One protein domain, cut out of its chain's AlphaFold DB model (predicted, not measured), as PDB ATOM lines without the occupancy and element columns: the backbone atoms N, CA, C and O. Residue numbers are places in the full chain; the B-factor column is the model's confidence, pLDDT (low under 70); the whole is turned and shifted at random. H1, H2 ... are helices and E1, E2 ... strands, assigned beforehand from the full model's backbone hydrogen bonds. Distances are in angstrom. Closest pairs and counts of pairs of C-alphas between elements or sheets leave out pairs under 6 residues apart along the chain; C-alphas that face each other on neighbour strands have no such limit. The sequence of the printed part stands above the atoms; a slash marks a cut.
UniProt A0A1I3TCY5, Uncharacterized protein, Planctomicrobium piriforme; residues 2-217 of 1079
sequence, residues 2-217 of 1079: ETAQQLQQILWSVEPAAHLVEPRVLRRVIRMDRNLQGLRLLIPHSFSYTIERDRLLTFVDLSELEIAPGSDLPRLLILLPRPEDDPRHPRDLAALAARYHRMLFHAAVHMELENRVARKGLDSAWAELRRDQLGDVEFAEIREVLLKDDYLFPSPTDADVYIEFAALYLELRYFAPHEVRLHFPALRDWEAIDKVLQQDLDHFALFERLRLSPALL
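This is residues 2 to 217 of the 1079 residues of an uncharacterized protein of Planctomicrobium piriforme (UniProt A0A1I3TCY5). A small sheet of three strands has the long helix H4 over one face and H2 over the other, and beyond H4 the helices H5 to H9 gather round H7. H1 packs on E1 and H4, H10 and H11 pack on H4, and residues 85 to 90 stick out. The printed part has 216 residues, with the named elements H1 E1 H2 E2 H3 E3 H4 H5 H6 H7 H8 H9 H10 H11 along the chain; the sheet, in the order E1 E3 E2, is mixed, and the class is mostly helix. It is compact, with a radius of gyration of the C-alphas of 17.6 A, and spans 48 by 42 by 34 A.

E3, residues 76 to 81, is parallel to E1, residues 18 to 21, with N 19 and O 78 2.8 A apart, and antiparallel to E2, residues 49 to 52, with N 79 and O 49 2.8 A apart. H1, residues 2 to 14, and H4, residues 93 to 120, on one face and H2, residues 23 to 33, on the other make three layers, helices on both faces of a sheet. H3, residues 53 to 56, only grazes the sheet. With residues 102 to 114 alone, H4 touches H7, residues 158 to 175, opposite ways at a shallow tilt of 34 degrees, only just short of steep; the closest C-alphas, of His 106 and Ala 167, are 4.9 A apart. H7 touches H5, residues 124 to 134, H6, residues 136 to 148, and H8, residues 177 to 183, its partner in a helical hairpin. H9, residues 190 to 200, touches H5, the closest C-alphas being Leu 134 and Ile 193, 7.2 A apart. H4 also touches H1, H10, residues 203 to 210, and H11, residues 214 to 217. In H2, H4, H5, H6, H7 and H10 every O i to N i+4 pair is within hydrogen-bond range; H1 has 8 of 9, H9 5 of 7, and H8 1 of 3 beside 3 of 4 O i to N i+3 pairs, while H3 and H11 are too short for an i+4 pair.

H4 is 39.8 A long, from C-alpha 93 at (218.618, 176.147, 110.714) to C-alpha 120 at (184.700, 174.479, 131.457). H7 measures 25.4 A, H1 19.6 A, H6 18.0 A and E3 16.8 A. H11 ends at C-alpha 217, (217.443, 168.325, 114.286).

The C-alphas of Pro 69 and Arg 188, the two farthest apart, are 50.5 A apart. The printed part has no cut. The links H2 to E2, H3 to E3 and E3 to H4 are long. Mean pLDDT of the printed part is 77.9; 38 residues are under 70, among them 35 to 46, 63 to 72 and 84 to 91.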
ATOM      1  N   GLU A   2     214.915 183.660 103.065       63.06
ATOM      2  CA  GLU A   2     214.779 182.210 102.776       63.06
ATOM      3  C   GLU A   2     214.741 181.300 104.028       63.06
ATOM      4  O   GLU A   2     213.835 180.486 104.177       63.06
ATOM      5  N   THR A   3     215.623 181.526 105.012       68.75
ATOM      6  CA  THR A   3     215.652 180.754 106.277       68.75
ATOM      7  C   THR A   3     214.368 180.883 107.109       68.75
ATOM      8  O   THR A   3     213.969 179.945 107.789       68.75
ATOM      9  N   ALA A   4     213.704 182.046 107.076       70.19
ATOM     10  CA  ALA A   4     212.477 182.275 107.843       70.19
ATOM     11  C   ALA A   4     211.271 181.561 107.209       70.19
ATOM     12  O   ALA A   4     210.399 181.085 107.927       70.19
ATOM     13  N   GLN A   5     211.247 181.449 105.877       75.25
ATOM     14  CA  GLN A   5     210.220 180.691 105.157       75.25
ATOM     15  C   GLN A   5     210.383 179.181 105.369       75.25
ATOM     16  O   GLN A   5     209.396 178.494 105.617       75.25
ATOM     17  N   GLN A   6     211.621 178.675 105.354       77.75
ATOM     18  CA  GLN A   6     211.917 177.277 105.695       77.75
ATOM     19  C   GLN A   6     211.497 176.946 107.136       77.75
ATOM     20  O   GLN A   6     210.850 175.931 107.375       77.75
ATOM     21  N   LEU A   7     211.788 177.837 108.090       80.31
ATOM     22  CA  LEU A   7     211.358 177.683 109.480       80.31
ATOM     23  C   LEU A   7     209.826 177.674 109.623       80.31
ATOM     24  O   LEU A   7     209.292 176.835 110.342       80.31
ATOM     25  N   GLN A   8     209.113 178.555 108.910       82.12
ATOM     26  CA  GLN A   8     207.643 178.575 108.890       82.12
ATOM     27  C   GLN A   8     207.061 177.238 108.404       82.12
ATOM     28  O   GLN A   8     206.124 176.725 109.009       82.12
ATOM     29  N   GLN A   9     207.628 176.657 107.342       81.62
ATOM     30  CA  GLN A   9     207.187 175.364 106.804       81.62
ATOM     31  C   GLN A   9     207.410 174.216 107.798       81.62
ATOM     32  O   GLN A   9     206.537 173.362 107.948       81.62
ATOM     33  N   ILE A  10     208.545 174.219 108.507       82.38
ATOM     34  CA  ILE A  10     208.841 173.228 109.552       82.38
ATOM     35  C   ILE A  10     207.803 173.310 110.678       82.38
ATOM     36  O   ILE A  10     207.254 172.283 111.070       82.38
ATOM     37  N   LEU A  11     207.482 174.514 111.162       83.25
ATOM     38  CA  LEU A  11     206.500 174.701 112.237       83.25
ATOM     39  C   LEU A  11     205.081 174.297 111.804       83.25
ATOM     40  O   LEU A  11     204.402 173.586 112.543       83.25
ATOM     41  N   TRP A  12     204.664 174.659 110.587       82.69
ATOM     42  CA  TRP A  12     203.361 174.267 110.028       82.69
ATOM     43  C   TRP A  12     203.192 172.762 109.828       82.69
ATOM     44  O   TRP A  12     202.065 172.275 109.881       82.69
ATOM     45  N   SER A  13     204.281 172.018 109.606       82.31
ATOM     46  CA  SER A  13     204.205 170.557 109.479       82.31
ATOM     47  C   SER A  13     203.753 169.862 110.770       82.31
ATOM     48  O   SER A  13     203.241 168.746 110.717       82.31
ATOM     49  N   VAL A  14     203.921 170.536 111.911       84.12
ATOM     50  CA  VAL A  14     203.587 170.030 113.243       84.12
ATOM     51  C   VAL A  14     202.320 170.686 113.794       84.12
ATOM     52  O   VAL A  14     201.441 169.994 114.303       84.12
ATOM     53  N   GLU A  15     202.208 172.013 113.688       86.94
ATOM     54  CA  GLU A  15     201.066 172.778 114.196       86.94
ATOM     55  C   GLU A  15     200.639 173.847 113.169       86.94
ATOM     56  O   GLU A  15     201.261 174.913 113.075       86.94
ATOM     57  N   PRO A  16     199.572 173.591 112.387       82.88
ATOM     58  CA  PRO A  16     199.075 174.516 111.365       82.88
ATOM     59  C   PRO A  16     198.625 175.880 111.911       82.88
ATOM     60  O   PRO A  16     198.554 176.843 111.153       82.88
ATOM     61  N   ALA A  17     198.330 175.983 113.212       83.94
ATOM     62  CA  ALA A  17     197.944 177.235 113.862       83.94
ATOM     63  C   ALA A  17     199.114 178.211 114.114       83.94
ATOM     64  O   ALA A  17     198.869 179.352 114.511       83.94
ATOM     65  N   ALA A  18     200.374 177.797 113.921       85.75
ATOM     66  CA  ALA A  18     201.555 178.598 114.251       85.75
ATOM     67  C   ALA A  18     202.013 179.516 113.102       85.75
ATOM     68  O   ALA A  18     202.353 179.047 112.019       85.75
ATOM     69  N   HIS A  19     202.111 180.825 113.338       86.50
ATOM     70  CA  HIS A  19     202.520 181.824 112.341       86.50
ATOM     71  C   HIS A  19     203.674 182.704 112.828       86.50
ATOM     72  O   HIS A  19     203.612 183.278 113.916       86.50
ATOM     73  N   LEU A  20     204.709 182.864 111.995       84.38
ATOM     74  CA  LEU A  20     205.784 183.828 112.214       84.38
ATOM     75  C   LEU A  20     205.340 185.230 111.785       84.38
ATOM     76  O   LEU A  20     205.033 185.467 110.620       84.38
ATOM     77  N   VAL A  21     205.367 186.174 112.720       83.06
ATOM     78  CA  VAL A  21     204.999 187.581 112.513       83.06
ATOM     79  C   VAL A  21     206.150 188.501 112.898       83.06
ATOM     80  O   VAL A  21     206.978 188.164 113.745       83.06
ATOM     81  N   GLU A  22     206.236 189.690 112.307       79.88
ATOM     82  CA  GLU A  22     207.270 190.645 112.714       79.88
ATOM     83  C   GLU A  22     207.115 191.019 114.206       79.88
ATOM     84  O   GLU A  22     205.993 191.294 114.647       79.88
ATOM     85  N   PRO A  23     208.208 191.106 114.996       75.44
ATOM     86  CA  PRO A  23     208.139 191.412 116.433       75.44
ATOM     87  C   PRO A  23     207.353 192.688 116.780       75.44
ATOM     88  O   PRO A  23     206.774 192.813 117.860       75.44
ATOM     89  N   ARG A  24     207.309 193.665 115.864       72.38
ATOM     90  CA  ARG A  24     206.492 194.882 116.004       72.38
ATOM     91  C   ARG A  24     204.984 194.616 115.881       72.38
ATOM     92  O   ARG A  24     204.214 195.179 116.655       72.38
ATOM     93  N   VAL A  25     204.571 193.738 114.963       76.94
ATOM     94  CA  VAL A  25     203.160 193.374 114.747       76.94
ATOM     95  C   VAL A  25     202.650 192.596 115.952       76.94
ATOM     96  O   VAL A  25     201.602 192.941 116.492       76.94
ATOM     97  N   LEU A  26     203.439 191.635 116.445       78.75
ATOM     98  CA  LEU A  26     203.123 190.872 117.654       78.75
ATOM     99  C   LEU A  26     202.880 191.790 118.861       78.75
ATOM    100  O   LEU A  26     201.843 191.707 119.514       78.75
ATOM    101  N   ARG A  27     203.784 192.746 119.104       74.88
ATOM    102  CA  ARG A  27     203.637 193.748 120.171       74.88
ATOM    103  C   ARG A  27     202.363 194.590 120.020       74.88
ATOM    104  O   ARG A  27     201.653 194.828 120.998       74.88
ATOM    105  N   ARG A  28     202.030 195.017 118.798       74.50
ATOM    106  CA  ARG A  28     200.799 195.776 118.526       74.50
ATOM    107  C   ARG A  28     199.544 194.952 118.828       74.50
ATOM    108  O   ARG A  28     198.646 195.484 119.479       74.50
ATOM    109  N   VAL A  29     199.509 193.688 118.399       78.31
ATOM    110  CA  VAL A  29     198.401 192.753 118.667       78.31
ATOM    111  C   VAL A  29     198.188 192.600 120.166       78.31
ATOM    112  O   VAL A  29     197.086 192.856 120.636       78.31
ATOM    113  N   ILE A  30     199.244 192.293 120.924       77.06
ATOM    114  CA  ILE A  30     199.153 192.123 122.382       77.06
ATOM    115  C   ILE A  30     198.614 193.398 123.051       77.06
ATOM    116  O   ILE A  30     197.715 193.337 123.889       77.06
ATOM    117  N   ARG A  31     199.116 194.577 122.650       71.38
ATOM    118  CA  ARG A  31     198.678 195.870 123.207       71.38
ATOM    119  C   ARG A  31     197.190 196.136 122.972       71.38
ATOM    120  O   ARG A  31     196.518 196.639 123.871       71.38
ATOM    121  N   MET A  32     196.703 195.850 121.765       72.56
ATOM    122  CA  MET A  32     195.310 196.093 121.389       72.56
ATOM    123  C   MET A  32     194.365 195.049 121.988       72.56
ATOM    124  O   MET A  32     193.319 195.422 122.516       72.56
ATOM    125  N   ASP A  33     194.747 193.773 121.963       75.00
ATOM    126  CA  ASP A  33     193.902 192.670 122.421       75.00
ATOM    127  C   ASP A  33     193.709 192.657 123.944       75.00
ATOM    128  O   ASP A  33     192.592 192.467 124.426       75.00
ATOM    129  N   ARG A  34     194.768 192.957 124.709       70.50
ATOM    130  CA  ARG A  34     194.713 193.083 126.179       70.50
ATOM    131  C   ARG A  34     194.274 194.475 126.653       70.50
ATOM    132  O   ARG A  34     194.322 194.751 127.848       70.50
ATOM    133  N   ASN A  35     193.856 195.354 125.733       63.25
ATOM    134  CA  ASN A  35     193.411 196.729 125.995       63.25
ATOM    135  C   ASN A  35     194.337 197.484 126.971       63.25
ATOM    136  O   ASN A  35     193.880 198.150 127.902       63.25
ATOM    137  N   LEU A  36     195.655 197.343 126.787       60.34
ATOM    138  CA  LEU A  36     196.648 197.932 127.682       60.34
ATOM    139  C   LEU A  36     196.607 199.463 127.528       60.34
ATOM    140  O   LEU A  36     197.183 200.026 126.598       60.34
ATOM    141  N   GLN A  37     195.885 200.145 128.423       45.75
ATOM    142  CA  GLN A  37     195.757 201.602 128.415       45.75
ATOM    143  C   GLN A  37     197.034 202.272 128.958       45.75
ATOM    144  O   GLN A  37     197.520 201.940 130.042       45.75
ATOM    145  N   GLY A  38     197.557 203.251 128.211       46.56
ATOM    146  CA  GLY A  38     198.658 204.135 128.620       46.56
ATOM    147  C   GLY A  38     199.978 203.954 127.856       46.56
ATOM    148  O   GLY A  38     200.178 202.988 127.125       46.56
ATOM    149  N   LEU A  39     200.902 204.903 128.056       36.09
ATOM    150  CA  LEU A  39     202.313 204.867 127.624       36.09
ATOM    151  C   LEU A  39     203.114 203.832 128.449       36.09
ATOM    152  O   LEU A  39     204.084 204.172 129.125       36.09
ATOM    153  N   ARG A  40     202.669 202.572 128.496       42.41
ATOM    154  CA  ARG A  40     203.364 201.517 129.253       42.41
ATOM    155  C   ARG A  40     204.477 200.900 128.406       42.41
ATOM    156  O   ARG A  40     204.261 200.552 127.251       42.41
ATOM    157  N   LEU A  41     205.671 200.820 129.005       44.00
ATOM    158  CA  LEU A  41     206.945 200.683 128.295       44.00
ATOM    159  C   LEU A  41     207.418 199.234 128.039       44.00
ATOM    160  O   LEU A  41     208.432 199.043 127.382       44.00
ATOM    161  N   LEU A  42     206.719 198.212 128.539       46.16
ATOM    162  CA  LEU A  42     206.975 196.810 128.189       46.16
ATOM    163  C   LEU A  42     205.669 196.111 127.853       46.16
ATOM    164  O   LEU A  42     204.658 196.327 128.519       46.16
ATOM    165  N   ILE A  43     205.731 195.257 126.835       55.66
ATOM    166  CA  ILE A  43     204.706 194.267 126.532       55.66
ATOM    167  C   ILE A  43     205.287 192.928 126.994       55.66
ATOM    168  O   ILE A  43     206.178 192.406 126.314       55.66
ATOM    169  N   PRO A  44     204.857 192.420 128.160       56.59
ATOM    170  CA  PRO A  44     205.216 191.087 128.620       56.59
ATOM    171  C   PRO A  44     204.850 190.041 127.571       56.59
ATOM    172  O   PRO A  44     203.959 190.269 126.746       56.59
ATOM    173  N   HIS A  45     205.553 188.914 127.583       58.41
ATOM    174  CA  HIS A  45     205.236 187.776 126.724       58.41
ATOM    175  C   HIS A  45     205.415 188.015 125.204       58.41
ATOM    176  O   HIS A  45     204.762 187.402 124.366       58.41
ATOM    177  N   SER A  46     206.352 188.880 124.792       61.28
ATOM    178  CA  SER A  46     206.611 189.157 123.357       61.28
ATOM    179  C   SER A  46     207.240 187.998 122.554       61.28
ATOM    180  O   SER A  46     207.538 188.159 121.370       61.28
ATOM    181  N   PHE A  47     207.450 186.837 123.183       70.81
ATOM    182  CA  PHE A  47     208.057 185.654 122.568       70.81
ATOM    183  C   PHE A  47     207.027 184.701 121.949       70.81
ATOM    184  O   PHE A  47     207.376 183.954 121.040       70.81
ATOM    185  N   SER A  48     205.770 184.727 122.389       81.19
ATOM    186  CA  SER A  48     204.667 184.001 121.750       81.19
ATOM    187  C   SER A  48     203.321 184.585 122.188       81.19
ATOM    188  O   SER A  48     203.232 185.152 123.271       81.19
ATOM    189  N   TYR A  49     202.273 184.505 121.367       84.12
ATOM    190  CA  TYR A  49     200.939 184.959 121.775       84.12
ATOM    191  C   TYR A  49     199.832 184.131 121.129       84.12
ATOM    192  O   TYR A  49     199.881 183.865 119.928       84.12
ATOM    193  N   THR A  50     198.827 183.753 121.911       85.12
ATOM    194  CA  THR A  50     197.635 183.024 121.469       85.12
ATOM    195  C   THR A  50     196.477 184.000 121.271       85.12
ATOM    196  O   THR A  50     196.226 184.865 122.109       85.12
ATOM    197  N   ILE A  51     195.771 183.915 120.141       84.44
ATOM    198  CA  ILE A  51     194.636 184.808 119.856       84.44
ATOM    199  C   ILE A  51     193.579 184.130 118.978       84.44
ATOM    200  O   ILE A  51     193.894 183.326 118.099       84.44
ATOM    201  N   GLU A  52     192.307 184.475 119.192       83.31
ATOM    202  CA  GLU A  52     191.227 184.086 118.281       83.31
ATOM    203  C   GLU A  52     191.334 184.836 116.947       83.31
ATOM    204  O   GLU A  52     191.537 186.054 116.904       83.31
ATOM    205  N   ARG A  53     191.127 184.118 115.841       82.62
ATOM    206  CA  ARG A  53     191.236 184.637 114.469       82.62
ATOM    207  C   ARG A  53     190.447 185.928 114.254       82.62
ATOM    208  O   ARG A  53     190.988 186.901 113.734       82.62
ATOM    209  N   ASP A  54     189.183 185.951 114.665       80.19
ATOM    210  CA  ASP A  54     188.295 187.089 114.402       80.19
ATOM    211  C   ASP A  54     188.721 188.341 115.205       80.19
ATOM    212  O   ASP A  54     188.576 189.472 114.734       80.19
ATOM    213  N   ARG A  55     189.343 188.151 116.381       80.00
ATOM    214  CA  ARG A  55     189.953 189.240 117.165       80.00
ATOM    215  C   ARG A  55     191.242 189.741 116.516       80.00
ATOM    216  O   ARG A  55     191.415 190.950 116.394       80.00
ATOM    217  N   LEU A  56     192.106 188.846 116.032       81.94
ATOM    218  CA  LEU A  56     193.346 189.217 115.336       81.94
ATOM    219  C   LEU A  56     193.080 190.096 114.105       81.94
ATOM    220  O   LEU A  56     193.722 191.135 113.940       81.94
ATOM    221  N   LEU A  57     192.094 189.719 113.287       80.75
ATOM    222  CA  LEU A  57     191.710 190.448 112.069       80.75
ATOM    223  C   LEU A  57     191.083 191.827 112.348       80.75
ATOM    224  O   LEU A  57     190.905 192.616 111.427       80.75
ATOM    225  N   THR A  58     190.781 192.152 113.610       79.19
ATOM    226  CA  THR A  58     190.369 193.508 114.016       79.19
ATOM    227  C   THR A  58     191.570 194.455 114.178       79.19
ATOM    228  O   THR A  58     191.402 195.675 114.152       79.19
ATOM    229  N   PHE A  59     192.786 193.918 114.352       75.50
ATOM    230  CA  PHE A  59     193.989 194.687 114.708       75.50
ATOM    231  C   PHE A  59     195.072 194.720 113.624       75.50
ATOM    232  O   PHE A  59     195.948 195.589 113.670       75.50
ATOM    233  N   VAL A  60     195.065 193.755 112.704       75.62
ATOM    234  CA  VAL A  60     196.122 193.543 111.705       75.62
ATOM    235  C   VAL A  60     195.487 193.159 110.375       75.62
ATOM    236  O   VAL A  60     194.609 192.295 110.338       75.62
ATOM    237  N   ASP A  61     195.958 193.768 109.289       73.50
ATOM    238  CA  ASP A  61     195.535 193.399 107.938       73.50
ATOM    239  C   ASP A  61     196.245 192.114 107.478       73.50
ATOM    240  O   ASP A  61     197.406 191.867 107.809       73.50
ATOM    241  N   LEU A  62     195.586 191.297 106.644       70.56
ATOM    242  CA  LEU A  62     196.153 190.034 106.133       70.56
ATOM    243  C   LEU A  62     197.506 190.215 105.410       70.56
ATOM    244  O   LEU A  62     198.339 189.310 105.431       70.56
ATOM    245  N   SER A  63     197.746 191.385 104.809       67.81
ATOM    246  CA  SER A  63     199.009 191.732 104.143       67.81
ATOM    247  C   SER A  63     200.180 191.911 105.114       67.81
ATOM    248  O   SER A  63     201.318 191.639 104.741       67.81
ATOM    249  N   GLU A  64     199.921 192.326 106.355       69.31
ATOM    250  CA  GLU A  64     200.939 192.478 107.401       69.31
ATOM    251  C   GLU A  64     201.300 191.135 108.065       69.31
ATOM    252  O   GLU A  64     202.338 191.037 108.717       69.31
ATOM    253  N   LEU A  65     200.466 190.100 107.888       69.31
ATOM    254  CA  LEU A  65     200.729 188.728 108.341       69.31
ATOM    255  C   LEU A  65     201.482 187.885 107.293       69.31
ATOM    256  O   LEU A  65     201.787 186.728 107.561       69.31
ATOM    257  N   GLU A  66     201.770 188.442 106.106       64.69
ATOM    258  CA  GLU A  66     202.374 187.734 104.958       64.69
ATOM    259  C   GLU A  66     201.592 186.458 104.540       64.69
ATOM    260  O   GLU A  66     202.150 185.546 103.927       64.69
ATOM    261  N   ILE A  67     200.285 186.382 104.839       65.94
ATOM    262  CA  ILE A  67     199.410 185.244 104.501       65.94
ATOM    263  C   ILE A  67     198.751 185.490 103.138       65.94
ATOM    264  O   ILE A  67     198.231 186.575 102.869       65.94
ATOM    265  N   ALA A  68     198.734 184.474 102.268       59.66
ATOM    266  CA  ALA A  68     198.075 184.577 100.969       59.66
ATOM    267  C   ALA A  68     196.550 184.789 101.133       59.66
ATOM    268  O   ALA A  68     195.915 184.098 101.942       59.66
ATOM    269  N   PRO A  69     195.931 185.712 100.373       48.62
ATOM    270  CA  PRO A  69     194.494 185.956 100.457       48.62
ATOM    271  C   PRO A  69     193.709 184.693 100.059       48.62
ATOM    272  O   PRO A  69     193.896 184.174  98.960       48.62
ATOM    273  N   GLY A  70     192.838 184.198 100.952       55.69
ATOM    274  CA  GLY A  70     192.014 182.991 100.743       55.69
ATOM    275  C   GLY A  70     192.434 181.735 101.525       55.69
ATOM    276  O   GLY A  70     191.829 180.685 101.337       55.69
ATOM    277  N   SER A  71     193.442 181.829 102.397       63.88
ATOM    278  CA  SER A  71     193.875 180.733 103.286       63.88
ATOM    279  C   SER A  71     192.856 180.478 104.411       63.88
ATOM    280  O   SER A  71     192.448 181.433 105.074       63.88
ATOM    281  N   ASP A  72     192.463 179.221 104.664       66.50
ATOM    282  CA  ASP A  72     191.558 178.871 105.775       66.50
ATOM    283  C   ASP A  72     192.334 178.854 107.102       66.50
ATOM    284  O   ASP A  72     193.142 177.961 107.360       66.50
ATOM    285  N   LEU A  73     192.155 179.901 107.914       71.62
ATOM    286  CA  LEU A  73     192.854 180.057 109.189       71.62
ATOM    287  C   LEU A  73     192.082 179.361 110.321       71.62
ATOM    288  O   LEU A  73     190.881 179.627 110.479       71.62
ATOM    289  N   PRO A  74     192.761 178.548 111.157       79.44
ATOM    290  CA  PRO A  74     192.177 177.973 112.364       79.44
ATOM    291  C   PRO A  74     191.555 179.035 113.280       79.44
ATOM    292  O   PRO A  74     191.959 180.197 113.284       79.44
ATOM    293  N   ARG A  75     190.571 178.633 114.098       80.56
ATOM    294  CA  ARG A  75     189.876 179.546 115.027       80.56
ATOM    295  C   ARG A  75     190.821 180.174 116.062       80.56
ATOM    296  O   ARG A  75     190.639 181.341 116.398       80.56
ATOM    297  N   LEU A  76     191.783 179.405 116.568       82.44
ATOM    298  CA  LEU A  76     192.824 179.853 117.494       82.44
ATOM    299  C   LEU A  76     194.167 179.822 116.770       82.44
ATOM    300  O   LEU A  76     194.471 178.839 116.095       82.44
ATOM    301  N   LEU A  77     194.942 180.894 116.901       85.69
ATOM    302  CA  LEU A  77     196.235 181.064 116.241       85.69
ATOM    303  C   LEU A  77     197.336 181.270 117.282       85.69
ATOM    304  O   LEU A  77     197.126 181.952 118.287       85.69
ATOM    305  N   ILE A  78     198.517 180.718 117.000       87.19
ATOM    306  CA  ILE A  78     199.753 180.922 117.760       87.19
ATOM    307  C   ILE A  78     200.651 181.858 116.952       87.19
ATOM    308  O   ILE A  78     201.082 181.528 115.850       87.19
ATOM    309  N   LEU A  79     200.962 183.027 117.499       87.38
ATOM    310  CA  LEU A  79     201.843 184.011 116.879       87.38
ATOM    311  C   LEU A  79     203.239 183.924 117.497       87.38
ATOM    312  O   LEU A  79     203.397 184.084 118.706       87.38
ATOM    313  N   LEU A  80     204.255 183.708 116.665       86.19
ATOM    314  CA  LEU A  80     205.662 183.651 117.062       86.19
ATOM    315  C   LEU A  80     206.441 184.786 116.372       86.19
ATOM    316  O   LEU A  80     206.194 185.074 115.203       86.19
ATOM    317  N   PRO A  81     207.395 185.454 117.040       84.19
ATOM    318  CA  PRO A  81     208.172 186.516 116.420       84.19
ATOM    319  C   PRO A  81     209.123 185.946 115.364       84.19
ATOM    320  O   PRO A  81     209.829 184.964 115.600       84.19
ATOM    321  N   ARG A  82     209.205 186.599 114.207       81.31
ATOM    322  CA  ARG A  82     210.212 186.319 113.177       81.31
ATOM    323  C   ARG A  82     211.618 186.526 113.763       81.31
ATOM    324  O   ARG A  82     211.810 187.489 114.508       81.31
ATOM    325  N   PRO A  83     212.606 185.666 113.449       74.94
ATOM    326  CA  PRO A  83     213.960 185.854 113.963       74.94
ATOM    327  C   PRO A  83     214.541 187.172 113.431       74.94
ATOM    328  O   PRO A  83     214.538 187.392 112.221       74.94
ATOM    329  N   GLU A  84     215.018 188.046 114.325       62.56
ATOM    330  CA  GLU A  84     215.737 189.268 113.942       62.56
ATOM    331  C   GLU A  84     217.101 188.900 113.330       62.56
ATOM    332  O   GLU A  84     217.801 188.010 113.821       62.56
ATOM    333  N   ASP A  85     217.472 189.569 112.238       49.06
ATOM    334  CA  ASP A  85     218.739 189.343 111.544       49.06
ATOM    335  C   ASP A  85     219.902 189.905 112.388       49.06
ATOM    336  O   ASP A  85     220.285 191.060 112.219       49.06
ATOM    337  N   ASP A  86     220.476 189.111 113.302       43.03
ATOM    338  CA  ASP A  86     221.758 189.445 113.943       43.03
ATOM    339  C   ASP A  86     222.915 189.084 112.989       43.03
ATOM    340  O   ASP A  86     223.186 187.900 112.766       43.03
ATOM    341  N   PRO A  87     223.634 190.069 112.419       39.81
ATOM    342  CA  PRO A  87     224.724 189.818 111.478       39.81
ATOM    343  C   PRO A  87     225.954 189.141 112.112       39.81
ATOM    344  O   PRO A  87     226.896 188.816 111.390       39.81
ATOM    345  N   ARG A  88     225.991 188.940 113.439       36.78
ATOM    346  CA  ARG A  88     227.151 188.381 114.164       36.78
ATOM    347  C   ARG A  88     227.113 186.860 114.356       36.78
ATOM    348  O   ARG A  88     228.142 186.296 114.716       36.78
ATOM    349  N   HIS A  89     225.980 186.203 114.093       45.88
ATOM    350  CA  HIS A  89     225.803 184.759 114.284       45.88
ATOM    351  C   HIS A  89     225.269 184.104 112.994       45.88
ATOM    352  O   HIS A  89     224.079 184.231 112.696       45.88
ATOM    353  N   PRO A  90     226.109 183.419 112.189       45.84
ATOM    354  CA  PRO A  90     225.640 182.717 110.995       45.84
ATOM    355  C   PRO A  90     224.617 181.627 111.362       45.84
ATOM    356  O   PRO A  90     224.775 180.904 112.343       45.84
ATOM    357  N   ARG A  91     223.529 181.567 110.582       57.50
ATOM    358  CA  ARG A  91     222.306 180.800 110.864       57.50
ATOM    359  C   ARG A  91     222.515 179.295 110.687       57.50
ATOM    360  O   ARG A  91     222.594 178.822 109.559       57.50
ATOM    361  N   ASP A  92     222.493 178.560 111.791       70.88
ATOM    362  CA  ASP A  92     222.193 177.127 111.808       70.88
ATOM    363  C   ASP A  92     220.659 176.947 111.867       70.88
ATOM    364  O   ASP A  92     220.009 177.356 112.837       70.88
ATOM    365  N   LEU A  93     220.064 176.391 110.803       73.06
ATOM    366  CA  LEU A  93     218.618 176.147 110.714       73.06
ATOM    367  C   LEU A  93     218.153 175.146 111.785       73.06
ATOM    368  O   LEU A  93     217.057 175.319 112.314       73.06
ATOM    369  N   ALA A  94     218.983 174.166 112.157       71.88
ATOM    370  CA  ALA A  94     218.650 173.178 113.183       71.88
ATOM    371  C   ALA A  94     218.608 173.818 114.579       71.88
ATOM    372  O   ALA A  94     217.672 173.587 115.347       71.88
ATOM    373  N   ALA A  95     219.560 174.703 114.898       71.50
ATOM    374  CA  ALA A  95     219.523 175.486 116.137       71.50
ATOM    375  C   ALA A  95     218.297 176.412 116.213       71.50
ATOM    376  O   ALA A  95     217.691 176.549 117.280       71.50
ATOM    377  N   LEU A  96     217.907 177.032 115.092       76.62
ATOM    378  CA  LEU A  96     216.682 177.832 115.018       76.62
ATOM    379  C   LEU A  96     215.434 176.958 115.189       76.62
ATOM    380  O   LEU A  96     214.579 177.298 116.002       76.62
ATOM    381  N   ALA A  97     215.345 175.821 114.498       79.75
ATOM    382  CA  ALA A  97     214.230 174.888 114.625       79.75
ATOM    383  C   ALA A  97     214.073 174.388 116.071       79.75
ATOM    384  O   ALA A  97     212.969 174.420 116.605       79.75
ATOM    385  N   ALA A  98     215.171 174.038 116.749       78.12
ATOM    386  CA  ALA A  98     215.154 173.635 118.156       78.12
ATOM    387  C   ALA A  98     214.645 174.756 119.084       78.12
ATOM    388  O   ALA A  98     213.829 174.509 119.973       78.12
ATOM    389  N   ARG A  99     215.074 176.006 118.855       77.62
ATOM    390  CA  ARG A  99     214.611 177.169 119.632       77.62
ATOM    391  C   ARG A  99     213.116 177.425 119.441       77.62
ATOM    392  O   ARG A  99     212.401 177.628 120.416       77.62
ATOM    393  N   TYR A 100     212.643 177.414 118.197       83.38
ATOM    394  CA  TYR A 100     211.236 177.672 117.887       83.38
ATOM    395  C   TYR A 100     210.319 176.503 118.247       83.38
ATOM    396  O   TYR A 100     209.163 176.741 118.567       83.38
ATOM    397  N   HIS A 101     210.822 175.268 118.273       85.62
ATOM    398  CA  HIS A 101     210.094 174.113 118.805       85.62
ATOM    399  C   HIS A 101     209.782 174.290 120.293       85.62
ATOM    400  O   HIS A 101     208.641 174.110 120.709       85.62
ATOM    401  N   ARG A 102     210.773 174.737 121.072       87.12
ATOM    402  CA  ARG A 102     210.605 175.057 122.494       87.12
ATOM    403  C   ARG A 102     209.549 176.164 122.696       87.12
ATOM    404  O   ARG A 102     208.650 176.003 123.513       87.12
ATOM    405  N   MET A 103     209.589 177.224 121.879       85.69
ATOM    406  CA  MET A 103     208.587 178.310 121.896       85.69
ATOM    407  C   MET A 103     207.183 177.855 121.459       85.69
ATOM    408  O   MET A 103     206.186 178.292 122.029       85.69
ATOM    409  N   LEU A 104     207.091 176.986 120.448       88.81
ATOM    410  CA  LEU A 104     205.824 176.436 119.963       88.81
ATOM    411  C   LEU A 104     205.164 175.555 121.026       88.81
ATOM    412  O   LEU A 104     203.966 175.684 121.261       88.81
ATOM    413  N   PHE A 105     205.943 174.689 121.680       90.50
ATOM    414  CA  PHE A 105     205.451 173.844 122.763       90.50
ATOM    415  C   PHE A 105     204.907 174.683 123.924       90.50
ATOM    416  O   PHE A 105     203.783 174.449 124.363       90.50
ATOM    417  N   HIS A 106     205.651 175.710 124.349       90.31
ATOM    418  CA  HIS A 106     205.201 176.670 125.358       90.31
ATOM    419  C   HIS A 106     203.841 177.294 124.987       90.31
ATOM    420  O   HIS A 106     202.881 177.223 125.753       90.31
ATOM    421  N   ALA A 107     203.726 177.850 123.776       88.62
ATOM    422  CA  ALA A 107     202.496 178.500 123.326       88.62
ATOM    423  C   ALA A 107     201.313 177.524 123.181       88.62
ATOM    424  O   ALA A 107     200.165 177.894 123.420       88.62
ATOM    425  N   ALA A 108     201.576 176.269 122.807       89.44
ATOM    426  CA  ALA A 108     200.546 175.243 122.699       89.44
ATOM    427  C   ALA A 108     200.000 174.809 124.069       89.44
ATOM    428  O   ALA A 108     198.795 174.581 124.189       89.44
ATOM    429  N   VAL A 109     200.853 174.734 125.101       89.38
ATOM    430  CA  VAL A 109     200.416 174.521 126.494       89.38
ATOM    431  C   VAL A 109     199.497 175.662 126.933       89.38
ATOM    432  O   VAL A 109     198.396 175.402 127.422       89.38
ATOM    433  N   HIS A 110     199.910 176.909 126.683       87.00
ATOM    434  CA  HIS A 110     199.123 178.104 126.998       87.00
ATOM    435  C   HIS A 110     197.741 178.061 126.320       87.00
ATOM    436  O   HIS A 110     196.711 178.200 126.978       87.00
ATOM    437  N   MET A 111     197.708 177.760 125.015       86.56
ATOM    438  CA  MET A 111     196.475 177.656 124.229       86.56
ATOM    439  C   MET A 111     195.514 176.579 124.759       86.56
ATOM    440  O   MET A 111     194.308 176.814 124.837       86.56
ATOM    441  N   GLU A 112     196.019 175.390 125.100       87.50
ATOM    442  CA  GLU A 112     195.180 174.277 125.564       87.50
ATOM    443  C   GLU A 112     194.597 174.550 126.958       87.50
ATOM    444  O   GLU A 112     193.416 174.274 127.194       87.50
ATOM    445  N   LEU A 113     195.381 175.148 127.862       86.19
ATOM    446  CA  LEU A 113     194.910 175.543 129.191       86.19
ATOM    447  C   LEU A 113     193.877 176.677 129.117       86.19
ATOM    448  O   LEU A 113     192.795 176.536 129.690       86.19
ATOM    449  N   GLU A 114     194.134 177.746 128.354       82.69
ATOM    450  CA  GLU A 114     193.169 178.844 128.157       82.69
ATOM    451  C   GLU A 114     191.846 178.340 127.559       82.69
ATOM    452  O   GLU A 114     190.759 178.702 128.014       82.69
ATOM    453  N   ASN A 115     191.919 177.452 126.566       83.38
ATOM    454  CA  ASN A 115     190.743 176.857 125.937       83.38
ATOM    455  C   ASN A 115     189.962 175.959 126.913       83.38
ATOM    456  O   ASN A 115     188.728 175.955 126.897       83.38
ATOM    457  N   ARG A 116     190.643 175.217 127.797       81.94
ATOM    458  CA  ARG A 116     189.987 174.433 128.860       81.94
ATOM    459  C   ARG A 116     189.288 175.328 129.875       81.94
ATOM    460  O   ARG A 116     188.132 175.044 130.195       81.94
ATOM    461  N   VAL A 117     189.940 176.400 130.324       80.25
ATOM    462  CA  VAL A 117     189.351 177.398 131.231       80.25
ATOM    463  C   VAL A 117     188.094 178.004 130.604       80.25
ATOM    464  O   VAL A 117     187.024 177.962 131.213       80.25
ATOM    465  N   ALA A 118     188.176 178.440 129.342       76.88
ATOM    466  CA  ALA A 118     187.052 179.027 128.614       76.88
ATOM    467  C   ALA A 118     185.884 178.048 128.382       76.88
ATOM    468  O   ALA A 118     184.723 178.448 128.456       76.88
ATOM    469  N   ARG A 119     186.158 176.764 128.107       77.44
ATOM    470  CA  ARG A 119     185.118 175.745 127.849       77.44
ATOM    471  C   ARG A 119     184.440 175.228 129.112       77.44
ATOM    472  O   ARG A 119     183.252 174.921 129.067       77.44
ATOM    473  N   LYS A 120     185.199 175.053 130.197       74.38
ATOM    474  CA  LYS A 120     184.700 174.479 131.457       74.38
ATOM    475  C   LYS A 120     184.187 175.533 132.439       74.38
ATOM    476  O   LYS A 120     183.589 175.150 133.436       74.38
ATOM    477  N   GLY A 121     184.402 176.821 132.162       68.69
ATOM    478  CA  GLY A 121     184.014 177.906 133.064       68.69
ATOM    479  C   GLY A 121     184.774 177.854 134.388       68.69
ATOM    480  O   GLY A 121     184.180 178.099 135.431       68.69
ATOM    481  N   LEU A 122     186.057 177.472 134.347       72.94
ATOM    482  CA  LEU A 122     186.914 177.466 135.534       72.94
ATOM    483  C   LEU A 122     187.133 178.916 135.976       72.94
ATOM    484  O   LEU A 122     187.539 179.753 135.170       72.94
ATOM    485  N   ASP A 123     186.805 179.211 137.229       70.81
ATOM    486  CA  ASP A 123     186.837 180.553 137.805       70.81
ATOM    487  C   ASP A 123     188.054 180.747 138.730       70.81
ATOM    488  O   ASP A 123     188.997 179.951 138.739       70.81
ATOM    489  N   SER A 124     188.047 181.828 139.514       74.62
ATOM    490  CA  SER A 124     189.103 182.126 140.487       74.62
ATOM    491  C   SER A 124     189.286 181.030 141.542       74.62
ATOM    492  O   SER A 124     190.411 180.828 141.990       74.62
ATOM    493  N   ALA A 125     188.237 180.274 141.890       80.44
ATOM    494  CA  ALA A 125     188.323 179.217 142.897       80.44
ATOM    495  C   ALA A 125     189.163 178.022 142.415       80.44
ATOM    496  O   ALA A 125     189.838 177.372 143.212       80.44
ATOM    497  N   TRP A 126     189.187 177.745 141.105       86.75
ATOM    498  CA  TRP A 126     190.095 176.740 140.538       86.75
ATOM    499  C   TRP A 126     191.563 177.153 140.686       86.75
ATOM    500  O   TRP A 126     192.398 176.329 141.058       86.75
ATOM    501  N   ALA A 127     191.879 178.423 140.429       83.81
ATOM    502  CA  ALA A 127     193.240 178.929 140.564       83.81
ATOM    503  C   ALA A 127     193.701 178.945 142.032       83.81
ATOM    504  O   ALA A 127     194.838 178.573 142.314       83.81
ATOM    505  N   GLU A 128     192.806 179.290 142.962       84.38
ATOM    506  CA  GLU A 128     193.056 179.195 144.407       84.38
ATOM    507  C   GLU A 128     193.341 177.748 144.834       84.38
ATOM    508  O   GLU A 128     194.349 177.497 145.485       84.38
ATOM    509  N   LEU A 129     192.553 176.770 144.366       88.38
ATOM    510  CA  LEU A 129     192.810 175.352 144.644       88.38
ATOM    511  C   LEU A 129     194.196 174.900 144.146       88.38
ATOM    512  O   LEU A 129     194.863 174.094 144.797       88.38
ATOM    513  N   ARG A 130     194.640 175.390 142.981       87.81
ATOM    514  CA  ARG A 130     195.978 175.080 142.451       87.81
ATOM    515  C   ARG A 130     197.083 175.761 143.241       87.81
ATOM    516  O   ARG A 130     198.112 175.130 143.471       87.81
ATOM    517  N   ARG A 131     196.863 176.996 143.687       87.69
ATOM    518  CA  ARG A 131     197.771 177.692 144.602       87.69
ATOM    519  C   ARG A 131     197.935 176.903 145.901       87.69
ATOM    520  O   ARG A 131     199.065 176.621 146.278       87.69
ATOM    521  N   ASP A 132     196.839 176.433 146.494       86.75
ATOM    522  CA  ASP A 132     196.865 175.638 147.729       86.75
ATOM    523  C   ASP A 132     197.603 174.296 147.545       86.75
ATOM    524  O   ASP A 132     198.333 173.851 148.431       86.75
ATOM    525  N   GLN A 133     197.455 173.646 146.382       88.38
ATOM    526  CA  GLN A 133     198.154 172.393 146.061       88.38
ATOM    527  C   GLN A 133     199.649 172.575 145.774       88.38
ATOM    528  O   GLN A 133     200.438 171.683 146.088       88.38
ATOM    529  N   LEU A 134     200.039 173.691 145.152       86.12
ATOM    530  CA  LEU A 134     201.443 174.026 144.890       86.12
ATOM    531  C   LEU A 134     202.146 174.569 146.144       86.12
ATOM    532  O   LEU A 134     203.345 174.345 146.303       86.12
ATOM    533  N   GLY A 135     201.391 175.227 147.025       84.94
ATOM    534  CA  GLY A 135     201.865 175.965 148.192       84.94
ATOM    535  C   GLY A 135     201.945 177.469 147.916       84.94
ATOM    536  O   GLY A 135     202.469 177.890 146.883       84.94
ATOM    537  N   ASP A 136     201.460 178.289 148.855       80.12
ATOM    538  CA  ASP A 136     201.461 179.759 148.731       80.12
ATOM    539  C   ASP A 136     202.872 180.323 148.502       80.12
ATOM    540  O   ASP A 136     203.075 181.212 147.674       80.12
ATOM    541  N   VAL A 137     203.864 179.745 149.182       76.12
ATOM    542  CA  VAL A 137     205.274 180.159 149.138       76.12
ATOM    543  C   VAL A 137     205.888 179.904 147.764       76.12
ATOM    544  O   VAL A 137     206.525 180.768 147.153       76.12
ATOM    545  N   GLU A 138     205.705 178.679 147.277       85.81
ATOM    546  CA  GLU A 138     206.154 178.232 145.969       85.81
ATOM    547  C   GLU A 138     205.454 179.037 144.860       85.81
ATOM    548  O   GLU A 138     206.101 179.463 143.900       85.81
ATOM    549  N   PHE A 139     204.164 179.336 145.024       86.94
ATOM    550  CA  PHE A 139     203.397 180.160 144.092       86.94
ATOM    551  C   PHE A 139     203.840 181.630 144.085       86.94
ATOM    552  O   PHE A 139     203.890 182.253 143.020       86.94
ATOM    553  N   ALA A 140     204.224 182.185 145.238       82.00
ATOM    554  CA  ALA A 140     204.800 183.524 145.331       82.00
ATOM    555  C   ALA A 140     206.148 183.622 144.591       82.00
ATOM    556  O   ALA A 140     206.355 184.581 143.842       82.00
ATOM    557  N   GLU A 141     207.031 182.615 144.716       86.06
ATOM    558  CA  GLU A 141     208.265 182.536 143.912       86.06
ATOM    559  C   GLU A 141     207.933 182.493 142.420       86.06
ATOM    560  O   GLU A 141     208.502 183.257 141.636       86.06
ATOM    561  N   ILE A 142     207.008 181.614 142.027       89.31
ATOM    562  CA  ILE A 142     206.583 181.461 140.634       89.31
ATOM    563  C   ILE A 142     206.122 182.810 140.078       89.31
ATOM    564  O   ILE A 142     206.639 183.271 139.057       89.31
ATOM    565  N   ARG A 143     205.207 183.487 140.778       86.50
ATOM    566  CA  ARG A 143     204.692 184.804 140.394       86.50
ATOM    567  C   ARG A 143     205.819 185.829 140.267       86.50
ATOM    568  O   ARG A 143     205.864 186.558 139.275       86.50
ATOM    569  N   GLU A 144     206.734 185.895 141.235       80.25
ATOM    570  CA  GLU A 144     207.839 186.858 141.221       80.25
ATOM    571  C   GLU A 144     208.800 186.603 140.053       80.25
ATOM    572  O   GLU A 144     209.158 187.537 139.330       80.25
ATOM    573  N   VAL A 145     209.201 185.348 139.839       84.50
ATOM    574  CA  VAL A 145     210.104 184.952 138.750       84.50
ATOM    575  C   VAL A 145     209.486 185.289 137.400       84.50
ATOM    576  O   VAL A 145     210.157 185.900 136.568       84.50
ATOM    577  N   LEU A 146     208.212 184.951 137.198       85.81
ATOM    578  CA  LEU A 146     207.509 185.197 135.942       85.81
ATOM    579  C   LEU A 146     207.263 186.692 135.685       85.81
ATOM    580  O   LEU A 146     207.429 187.150 134.555       85.81
ATOM    581  N   LEU A 147     206.938 187.484 136.713       77.75
ATOM    582  CA  LEU A 147     206.831 188.944 136.586       77.75
ATOM    583  C   LEU A 147     208.184 189.591 136.277       77.75
ATOM    584  O   LEU A 147     208.266 190.507 135.463       77.75
ATOM    585  N   LYS A 148     209.253 189.134 136.933       74.56
ATOM    586  CA  LYS A 148     210.599 189.708 136.799       74.56
ATOM    587  C   LYS A 148     211.261 189.369 135.469       74.56
ATOM    588  O   LYS A 148     212.041 190.172 134.958       74.56
ATOM    589  N   ASP A 149     210.991 188.180 134.951       75.44
ATOM    590  CA  ASP A 149     211.483 187.727 133.655       75.44
ATOM    591  C   ASP A 149     210.541 188.149 132.496       75.44
ATOM    592  O   ASP A 149     210.752 187.718 131.363       75.44
ATOM    593  N   ASP A 150     209.560 189.026 132.770       73.88
ATOM    594  CA  ASP A 150     208.607 189.629 131.822       73.88
ATOM    595  C   ASP A 150     207.705 188.619 131.076       73.88
ATOM    596  O   ASP A 150     207.279 188.863 129.941       73.88
ATOM    597  N   TYR A 151     207.381 187.491 131.715       77.81
ATOM    598  CA  TYR A 151     206.392 186.526 131.220       77.81
ATOM    599  C   TYR A 151     204.952 186.967 131.541       77.81
ATOM    600  O   TYR A 151     204.077 186.876 130.691       77.81
ATOM    601  N   LEU A 152     204.694 187.544 132.720       79.12
ATOM    602  CA  LEU A 152     203.335 187.932 133.135       79.12
ATOM    603  C   LEU A 152     202.986 189.405 132.872       79.12
ATOM    604  O   LEU A 152     203.821 190.304 133.002       79.12
ATOM    605  N   PHE A 153     201.706 189.669 132.592       71.56
ATOM    606  CA  PHE A 153     201.156 191.029 132.547       71.56
ATOM    607  C   PHE A 153     201.063 191.666 133.950       71.56
ATOM    608  O   PHE A 153     200.934 190.951 134.943       71.56
ATOM    609  N   PRO A 154     201.111 193.011 134.082       61.00
ATOM    610  CA  PRO A 154     201.012 193.665 135.388       61.00
ATOM    611  C   PRO A 154     199.647 193.430 136.049       61.00
ATOM    612  O   PRO A 154     198.623 193.733 135.442       61.00
ATOM    613  N   SER A 155     199.648 193.033 137.326       70.06
ATOM    614  CA  SER A 155     198.461 192.568 138.083       70.06
ATOM    615  C   SER A 155     197.857 191.276 137.506       70.06
ATOM    616  O   SER A 155     196.690 191.280 137.115       70.06
ATOM    617  N   PRO A 156     198.652 190.194 137.395       78.62
ATOM    618  CA  PRO A 156     198.160 188.927 136.876       78.62
ATOM    619  C   PRO A 156     197.142 188.330 137.850       78.62
ATOM    620  O   PRO A 156     197.279 188.475 139.067       78.62
ATOM    621  N   THR A 157     196.130 187.653 137.318       83.19
ATOM    622  CA  THR A 157     195.275 186.787 138.135       83.19
ATOM    623  C   THR A 157     196.030 185.508 138.497       83.19
ATOM    624  O   THR A 157     196.987 185.135 137.816       83.19
ATOM    625  N   ASP A 158     195.600 184.793 139.537       85.38
ATOM    626  CA  ASP A 158     196.225 183.511 139.901       85.38
ATOM    627  C   ASP A 158     196.117 182.479 138.767       85.38
ATOM    628  O   ASP A 158     197.022 181.669 138.573       85.38
ATOM    629  N   ALA A 159     195.067 182.568 137.944       85.19
ATOM    630  CA  ALA A 159     194.936 181.765 136.734       85.19
ATOM    631  C   ALA A 159     196.029 182.098 135.703       85.19
ATOM    632  O   ALA A 159     196.646 181.180 135.167       85.19
ATOM    633  N   ASP A 160     196.313 183.386 135.466       84.56
ATOM    634  CA  ASP A 160     197.387 183.805 134.551       84.56
ATOM    635  C   ASP A 160     198.752 183.295 135.038       84.56
ATOM    636  O   ASP A 160     199.536 182.767 134.252       84.56
ATOM    637  N   VAL A 161     199.024 183.401 136.348       88.06
ATOM    638  CA  VAL A 161     200.267 182.900 136.964       88.06
ATOM    639  C   VAL A 161     200.407 181.392 136.764       88.06
ATOM    640  O   VAL A 161     201.475 180.931 136.367       88.06
ATOM    641  N   TYR A 162     199.346 180.624 137.024       91.19
ATOM    642  CA  TYR A 162     199.377 179.168 136.913       91.19
ATOM    643  C   TYR A 162     199.539 178.683 135.467       91.19
ATOM    644  O   TYR A 162     200.324 177.769 135.216       91.19
ATOM    645  N   ILE A 163     198.831 179.292 134.511       89.44
ATOM    646  CA  ILE A 163     198.927 178.924 133.088       89.44
ATOM    647  C   ILE A 163     200.344 179.176 132.572       89.44
ATOM    648  O   ILE A 163     200.949 178.292 131.960       89.44
ATOM    649  N   GLU A 164     200.891 180.352 132.874       89.94
ATOM    650  CA  GLU A 164     202.243 180.729 132.473       89.94
ATOM    651  C   GLU A 164     203.300 179.834 133.135       89.94
ATOM    652  O   GLU A 164     204.248 179.368 132.497       89.94
ATOM    653  N   PHE A 165     203.104 179.526 134.418       92.62
ATOM    654  CA  PHE A 165     203.932 178.573 135.141       92.62
ATOM    655  C   PHE A 165     203.920 177.194 134.490       92.62
ATOM    656  O   PHE A 165     204.990 176.637 134.261       92.62
ATOM    657  N   ALA A 166     202.746 176.652 134.167       92.19
ATOM    658  CA  ALA A 166     202.622 175.347 133.531       92.19
ATOM    659  C   ALA A 166     203.337 175.318 132.171       92.19
ATOM    660  O   ALA A 166     204.072 174.370 131.884       92.19
ATOM    661  N   ALA A 167     203.179 176.370 131.360       91.25
ATOM    662  CA  ALA A 167     203.847 176.499 130.068       91.25
ATOM    663  C   ALA A 167     205.376 176.518 130.213       91.25
ATOM    664  O   ALA A 167     206.062 175.688 129.607       91.25
ATOM    665  N   LEU A 168     205.913 177.388 131.074       90.06
ATOM    666  CA  LEU A 168     207.357 177.505 131.283       90.06
ATOM    667  C   LEU A 168     207.951 176.277 131.990       90.06
ATOM    668  O   LEU A 168     209.022 175.806 131.612       90.06
ATOM    669  N   TYR A 169     207.280 175.735 133.006       91.81
ATOM    670  CA  TYR A 169     207.743 174.554 133.735       91.81
ATOM    671  C   TYR A 169     207.845 173.342 132.809       91.81
ATOM    672  O   TYR A 169     208.894 172.700 132.783       91.81
ATOM    673  N   LEU A 170     206.809 173.055 132.012       91.75
ATOM    674  CA  LEU A 170     206.819 171.919 131.087       91.75
ATOM    675  C   LEU A 170     207.846 172.121 129.966       91.75
ATOM    676  O   LEU A 170     208.573 171.189 129.621       91.75
ATOM    677  N   GLU A 171     207.969 173.339 129.439       90.12
ATOM    678  CA  GLU A 171     209.029 173.697 128.493       90.12
ATOM    679  C   GLU A 171     210.418 173.361 129.065       90.12
ATOM    680  O   GLU A 171     211.213 172.667 128.428       90.12
ATOM    681  N   LEU A 172     210.716 173.786 130.295       87.75
ATOM    682  CA  LEU A 172     211.985 173.470 130.953       87.75
ATOM    683  C   LEU A 172     212.108 171.965 131.237       87.75
ATOM    684  O   LEU A 172     213.154 171.372 130.984       87.75
ATOM    685  N   ARG A 173     211.043 171.310 131.703       88.56
ATOM    686  CA  ARG A 173     211.020 169.887 132.075       88.56
ATOM    687  C   ARG A 173     211.336 168.948 130.909       88.56
ATOM    688  O   ARG A 173     211.984 167.925 131.145       88.56
ATOM    689  N   TYR A 174     210.899 169.280 129.690       87.00
ATOM    690  CA  TYR A 174     211.142 168.475 128.485       87.00
ATOM    691  C   TYR A 174     212.399 168.886 127.717       87.00
ATOM    692  O   TYR A 174     213.126 168.019 127.235       87.00
ATOM    693  N   PHE A 175     212.677 170.189 127.600       83.31
ATOM    694  CA  PHE A 175     213.765 170.682 126.751       83.31
ATOM    695  C   PHE A 175     215.058 170.989 127.511       83.31
ATOM    696  O   PHE A 175     216.137 170.932 126.921       83.31
ATOM    697  N   ALA A 176     214.983 171.325 128.803       79.31
ATOM    698  CA  ALA A 176     216.141 171.711 129.609       79.31
ATOM    699  C   ALA A 176     215.963 171.374 131.110       79.31
ATOM    700  O   ALA A 176     215.894 172.281 131.944       79.31
ATOM    701  N   PRO A 177     215.935 170.082 131.509       81.25
ATOM    702  CA  PRO A 177     215.584 169.682 132.881       81.25
ATOM    703  C   PRO A 177     216.474 170.298 133.972       81.25
ATOM    704  O   PRO A 177     216.045 170.520 135.101       81.25
ATOM    705  N   HIS A 178     217.730 170.598 133.637       73.88
ATOM    706  CA  HIS A 178     218.683 171.228 134.546       73.88
ATOM    707  C   HIS A 178     218.358 172.707 134.834       73.88
ATOM    708  O   HIS A 178     218.761 173.218 135.880       73.88
ATOM    709  N   GLU A 179     217.616 173.390 133.954       79.19
ATOM    710  CA  GLU A 179     217.211 174.789 134.125       79.19
ATOM    711  C   GLU A 179     216.027 174.951 135.090       79.19
ATOM    712  O   GLU A 179     215.865 176.027 135.662       79.19
ATOM    713  N   VAL A 180     215.251 173.892 135.358       83.88
ATOM    714  CA  VAL A 180     214.115 173.939 136.302       83.88
ATOM    715  C   VAL A 180     214.570 174.443 137.678       83.88
ATOM    716  O   VAL A 180     213.970 175.364 138.225       83.88
ATOM    717  N   ARG A 181     215.705 173.938 138.191       81.62
ATOM    718  CA  ARG A 181     216.297 174.381 139.477       81.62
ATOM    719  C   ARG A 181     216.811 175.818 139.459       81.62
ATOM    720  O   ARG A 181     216.986 176.411 140.515       81.62
ATOM    721  N   LEU A 182     217.116 176.356 138.278       81.88
ATOM    722  CA  LEU A 182     217.588 177.734 138.115       81.88
ATOM    723  C   LEU A 182     216.416 178.723 138.079       81.88
ATOM    724  O   LEU A 182     216.560 179.876 138.497       81.88
ATOM    725  N   HIS A 183     215.279 178.275 137.549       83.88
ATOM    726  CA  HIS A 183     214.055 179.056 137.445       83.88
ATOM    727  C   HIS A 183     213.245 179.055 138.731       83.88
ATOM    728  O   HIS A 183     212.921 180.135 139.218       83.88
ATOM    729  N   PHE A 184     213.000 177.876 139.294       88.69
ATOM    730  CA  PHE A 184     212.134 177.696 140.455       88.69
ATOM    731  C   PHE A 184     212.848 176.863 141.536       88.69
ATOM    732  O   PHE A 184     212.546 175.683 141.722       88.69
ATOM    733  N   PRO A 185     213.871 177.422 142.207       86.62
ATOM    734  CA  PRO A 185     214.643 176.703 143.222       86.62
ATOM    735  C   PRO A 185     213.841 176.294 144.475       86.62
ATOM    736  O   PRO A 185     214.277 175.374 145.176       86.62
ATOM    737  N   ALA A 186     212.694 176.916 144.783       84.44
ATOM    738  CA  ALA A 186     211.815 176.473 145.872       84.44
ATOM    739  C   ALA A 186     211.057 175.177 145.525       84.44
ATOM    740  O   ALA A 186     210.735 174.403 146.429       84.44
ATOM    741  N   LEU A 187     210.853 174.883 144.234       85.56
ATOM    742  CA  LEU A 187     210.187 173.667 143.758       85.56
ATOM    743  C   LEU A 187     211.106 172.441 143.877       85.56
ATOM    744  O   LEU A 187     211.967 172.172 143.030       85.56
ATOM    745  N   ARG A 188     210.919 171.681 144.960       78.38
ATOM    746  CA  ARG A 188     211.773 170.535 145.323       78.38
ATOM    747  C   ARG A 188     211.248 169.186 144.856       78.38
ATOM    748  O   ARG A 188     212.061 168.330 144.516       78.38
ATOM    749  N   ASP A 189     209.932 169.004 144.866       83.69
ATOM    750  CA  ASP A 189     209.277 167.755 144.482       83.69
ATOM    751  C   ASP A 189     208.639 167.904 143.098       83.69
ATOM    752  O   ASP A 189     207.526 168.403 142.939       83.69
ATOM    753  N   TRP A 190     209.394 167.512 142.076       83.44
ATOM    754  CA  TRP A 190     208.947 167.608 140.688       83.44
ATOM    755  C   TRP A 190     207.874 166.588 140.351       83.44
ATOM    756  O   TRP A 190     207.035 166.867 139.507       83.44
ATOM    757  N   GLU A 191     207.865 165.437 141.024       85.38
ATOM    758  CA  GLU A 191     206.845 164.419 140.791       85.38
ATOM    759  C   GLU A 191     205.487 164.883 141.315       85.38
ATOM    760  O   GLU A 191     204.462 164.630 140.681       85.38
ATOM    761  N   ALA A 192     205.463 165.592 142.447       87.12
ATOM    762  CA  ALA A 192     204.251 166.233 142.943       87.12
ATOM    763  C   ALA A 192     203.726 167.295 141.962       87.12
ATOM    764  O   ALA A 192     202.530 167.320 141.680       87.12
ATOM    765  N   ILE A 193     204.607 168.121 141.389       89.19
ATOM    766  CA  ILE A 193     204.221 169.159 140.416       89.19
ATOM    767  C   ILE A 193     203.726 168.530 139.111       89.19
ATOM    768  O   ILE A 193     202.666 168.919 138.623       89.19
ATOM    769  N   ASP A 194     204.432 167.522 138.589       88.06
ATOM    770  CA  ASP A 194     204.014 166.753 137.411       88.06
ATOM    771  C   ASP A 194     202.599 166.171 137.644       88.06
ATOM    772  O   ASP A 194     201.723 166.300 136.791       88.06
ATOM    773  N   LYS A 195     202.310 165.630 138.841       89.12
ATOM    774  CA  LYS A 195     200.964 165.143 139.211       89.12
ATOM    775  C   LYS A 195     199.907 166.246 139.269       89.12
ATOM    776  O   LYS A 195     198.762 165.972 138.915       89.12
ATOM    777  N   VAL A 196     200.241 167.449 139.738       89.62
ATOM    778  CA  VAL A 196     199.307 168.591 139.756       89.62
ATOM    779  C   VAL A 196     198.983 169.021 138.324       89.62
ATOM    780  O   VAL A 196     197.809 169.099 137.967       89.62
ATOM    781  N   LEU A 197     199.998 169.195 137.472       90.25
ATOM    782  CA  LEU A 197     199.814 169.618 136.080       90.25
ATOM    783  C   LEU A 197     199.078 168.567 135.235       90.25
ATOM    784  O   LEU A 197     198.229 168.924 134.415       90.25
ATOM    785  N   GLN A 198     199.325 167.275 135.475       91.00
ATOM    786  CA  GLN A 198     198.646 166.174 134.781       91.00
ATOM    787  C   GLN A 198     197.122 166.162 135.030       91.00
ATOM    788  O   GLN A 198     196.371 165.643 134.200       91.00
ATOM    789  N   GLN A 199     196.632 166.753 136.133       88.56
ATOM    790  CA  GLN A 199     195.186 166.899 136.382       88.56
ATOM    791  C   GLN A 199     194.518 167.834 135.365       88.56
ATOM    792  O   GLN A 199     193.349 167.637 135.018       88.56
ATOM    793  N   ASP A 200     195.251 168.839 134.876       86.81
ATOM    794  CA  ASP A 200     194.721 169.892 134.006       86.81
ATOM    795  C   ASP A 200     195.139 169.753 132.545       86.81
ATOM    796  O   ASP A 200     194.435 170.281 131.680       86.81
ATOM    797  N   LEU A 201     196.228 169.044 132.239       89.25
ATOM    798  CA  LEU A 201     196.756 168.872 130.885       89.25
ATOM    799  C   LEU A 201     197.467 167.522 130.729       89.25
ATOM    800  O   LEU A 201     198.379 167.208 131.484       89.25
ATOM    801  N   ASP A 202     197.125 166.765 129.681       90.56
ATOM    802  CA  ASP A 202     197.930 165.606 129.274       90.56
ATOM    803  C   ASP A 202     199.162 166.079 128.494       90.56
ATOM    804  O   ASP A 202     199.209 166.099 127.259       90.56
ATOM    805  N   HIS A 203     200.149 166.552 129.247       90.19
ATOM    806  CA  HIS A 203     201.330 167.197 128.691       90.19
ATOM    807  C   HIS A 203     202.229 166.228 127.914       90.19
ATOM    808  O   HIS A 203     202.943 166.664 127.013       90.19
ATOM    809  N   PHE A 204     202.185 164.922 128.216       88.69
ATOM    810  CA  PHE A 204     202.971 163.913 127.499       88.69
ATOM    811  C   PHE A 204     202.429 163.698 126.083       88.69
ATOM    812  O   PHE A 204     203.184 163.768 125.113       88.69
ATOM    813  N   ALA A 205     201.110 163.526 125.949       89.94
ATOM    814  CA  ALA A 205     200.469 163.416 124.640       89.94
ATOM    815  C   ALA A 205     200.668 164.688 123.795       89.94
ATOM    816  O   ALA A 205     200.888 164.604 122.584       89.94
ATOM    817  N   LEU A 206     200.637 165.869 124.429       88.94
ATOM    818  CA  LEU A 206     200.897 167.140 123.754       88.94
ATOM    819  C   LEU A 206     202.345 167.246 123.248       88.94
ATOM    820  O   LEU A 206     202.556 167.685 122.119       88.94
ATOM    821  N   PHE A 207     203.327 166.830 124.054       88.94
ATOM    822  CA  PHE A 207     204.741 166.851 123.671       88.94
ATOM    823  C   PHE A 207     205.032 165.910 122.500       88.94
ATOM    824  O   PHE A 207     205.652 166.330 121.524       88.94
ATOM    825  N   GLU A 208     204.529 164.672 122.540       87.88
ATOM    826  CA  GLU A 208     204.721 163.713 121.441       87.88
ATOM    827  C   GLU A 208     204.044 164.175 120.142       87.88
ATOM    828  O   GLU A 208     204.611 164.003 119.064       87.88
ATOM    829  N   ARG A 209     202.880 164.840 120.221       88.19
ATOM    830  CA  ARG A 209     202.216 165.441 119.049       88.19
ATOM    831  C   ARG A 209     203.047 166.554 118.409       88.19
ATOM    832  O   ARG A 209     203.032 166.689 117.190       88.19
ATOM    833  N   LEU A 210     203.734 167.360 119.221       86.44
ATOM    834  CA  LEU A 210     204.475 168.543 118.770       86.44
ATOM    835  C   LEU A 210     205.952 168.266 118.447       86.44
ATOM    836  O   LEU A 210     206.696 169.180 118.088       86.44
ATOM    837  N   ARG A 211     206.387 167.010 118.553       83.44
ATOM    838  CA  ARG A 211     207.783 166.614 118.402       83.44
ATOM    839  C   ARG A 211     208.260 166.741 116.951       83.44
ATOM    840  O   ARG A 211     207.745 166.086 116.049       83.44
ATOM    841  N   LEU A 212     209.314 167.529 116.731       81.19
ATOM    842  CA  LEU A 212     210.001 167.589 115.435       81.19
ATOM    843  C   LEU A 212     210.750 166.284 115.114       81.19
ATOM    844  O   LEU A 212     211.319 165.641 116.000       81.19
ATOM    845  N   SER A 213     210.802 165.925 113.825       71.38
ATOM    846  CA  SER A 213     211.534 164.743 113.354       71.38
ATOM    847  C   SER A 213     213.034 164.846 113.689       71.38
ATOM    848  O   SER A 213     213.643 165.876 113.388       71.38
ATOM    849  N   PRO A 214     213.666 163.791 114.242       62.28
ATOM    850  CA  PRO A 214     215.094 163.785 114.570       62.28
ATOM    851  C   PRO A 214     215.998 164.158 113.387       62.28
ATOM    852  O   PRO A 214     216.996 164.840 113.585       62.28
ATOM    853  N   ALA A 215     215.602 163.797 112.160       57.97
ATOM    854  CA  ALA A 215     216.336 164.097 110.927       57.97
ATOM    855  C   ALA A 215     216.415 165.602 110.587       57.97
ATOM    856  O   ALA A 215     217.300 166.013 109.847       57.97
ATOM    857  N   LEU A 216     215.498 166.426 111.113       58.12
ATOM    858  CA  LEU A 216     215.507 167.894 110.970       58.12
ATOM    859  C   LEU A 216     216.327 168.588 112.072       58.12
ATOM    860  O   LEU A 216     216.618 169.779 111.971       58.12
ATOM    861  N   LEU A 217     216.663 167.856 113.137       57.31
ATOM    862  CA  LEU A 217     217.443 168.325 114.286       57.31
ATOM    863  C   LEU A 217     218.901 167.831 114.233       57.31
ATOM    864  O   LEU A 217     219.731 168.319 115.001       57.31
TER     865      LEU A 217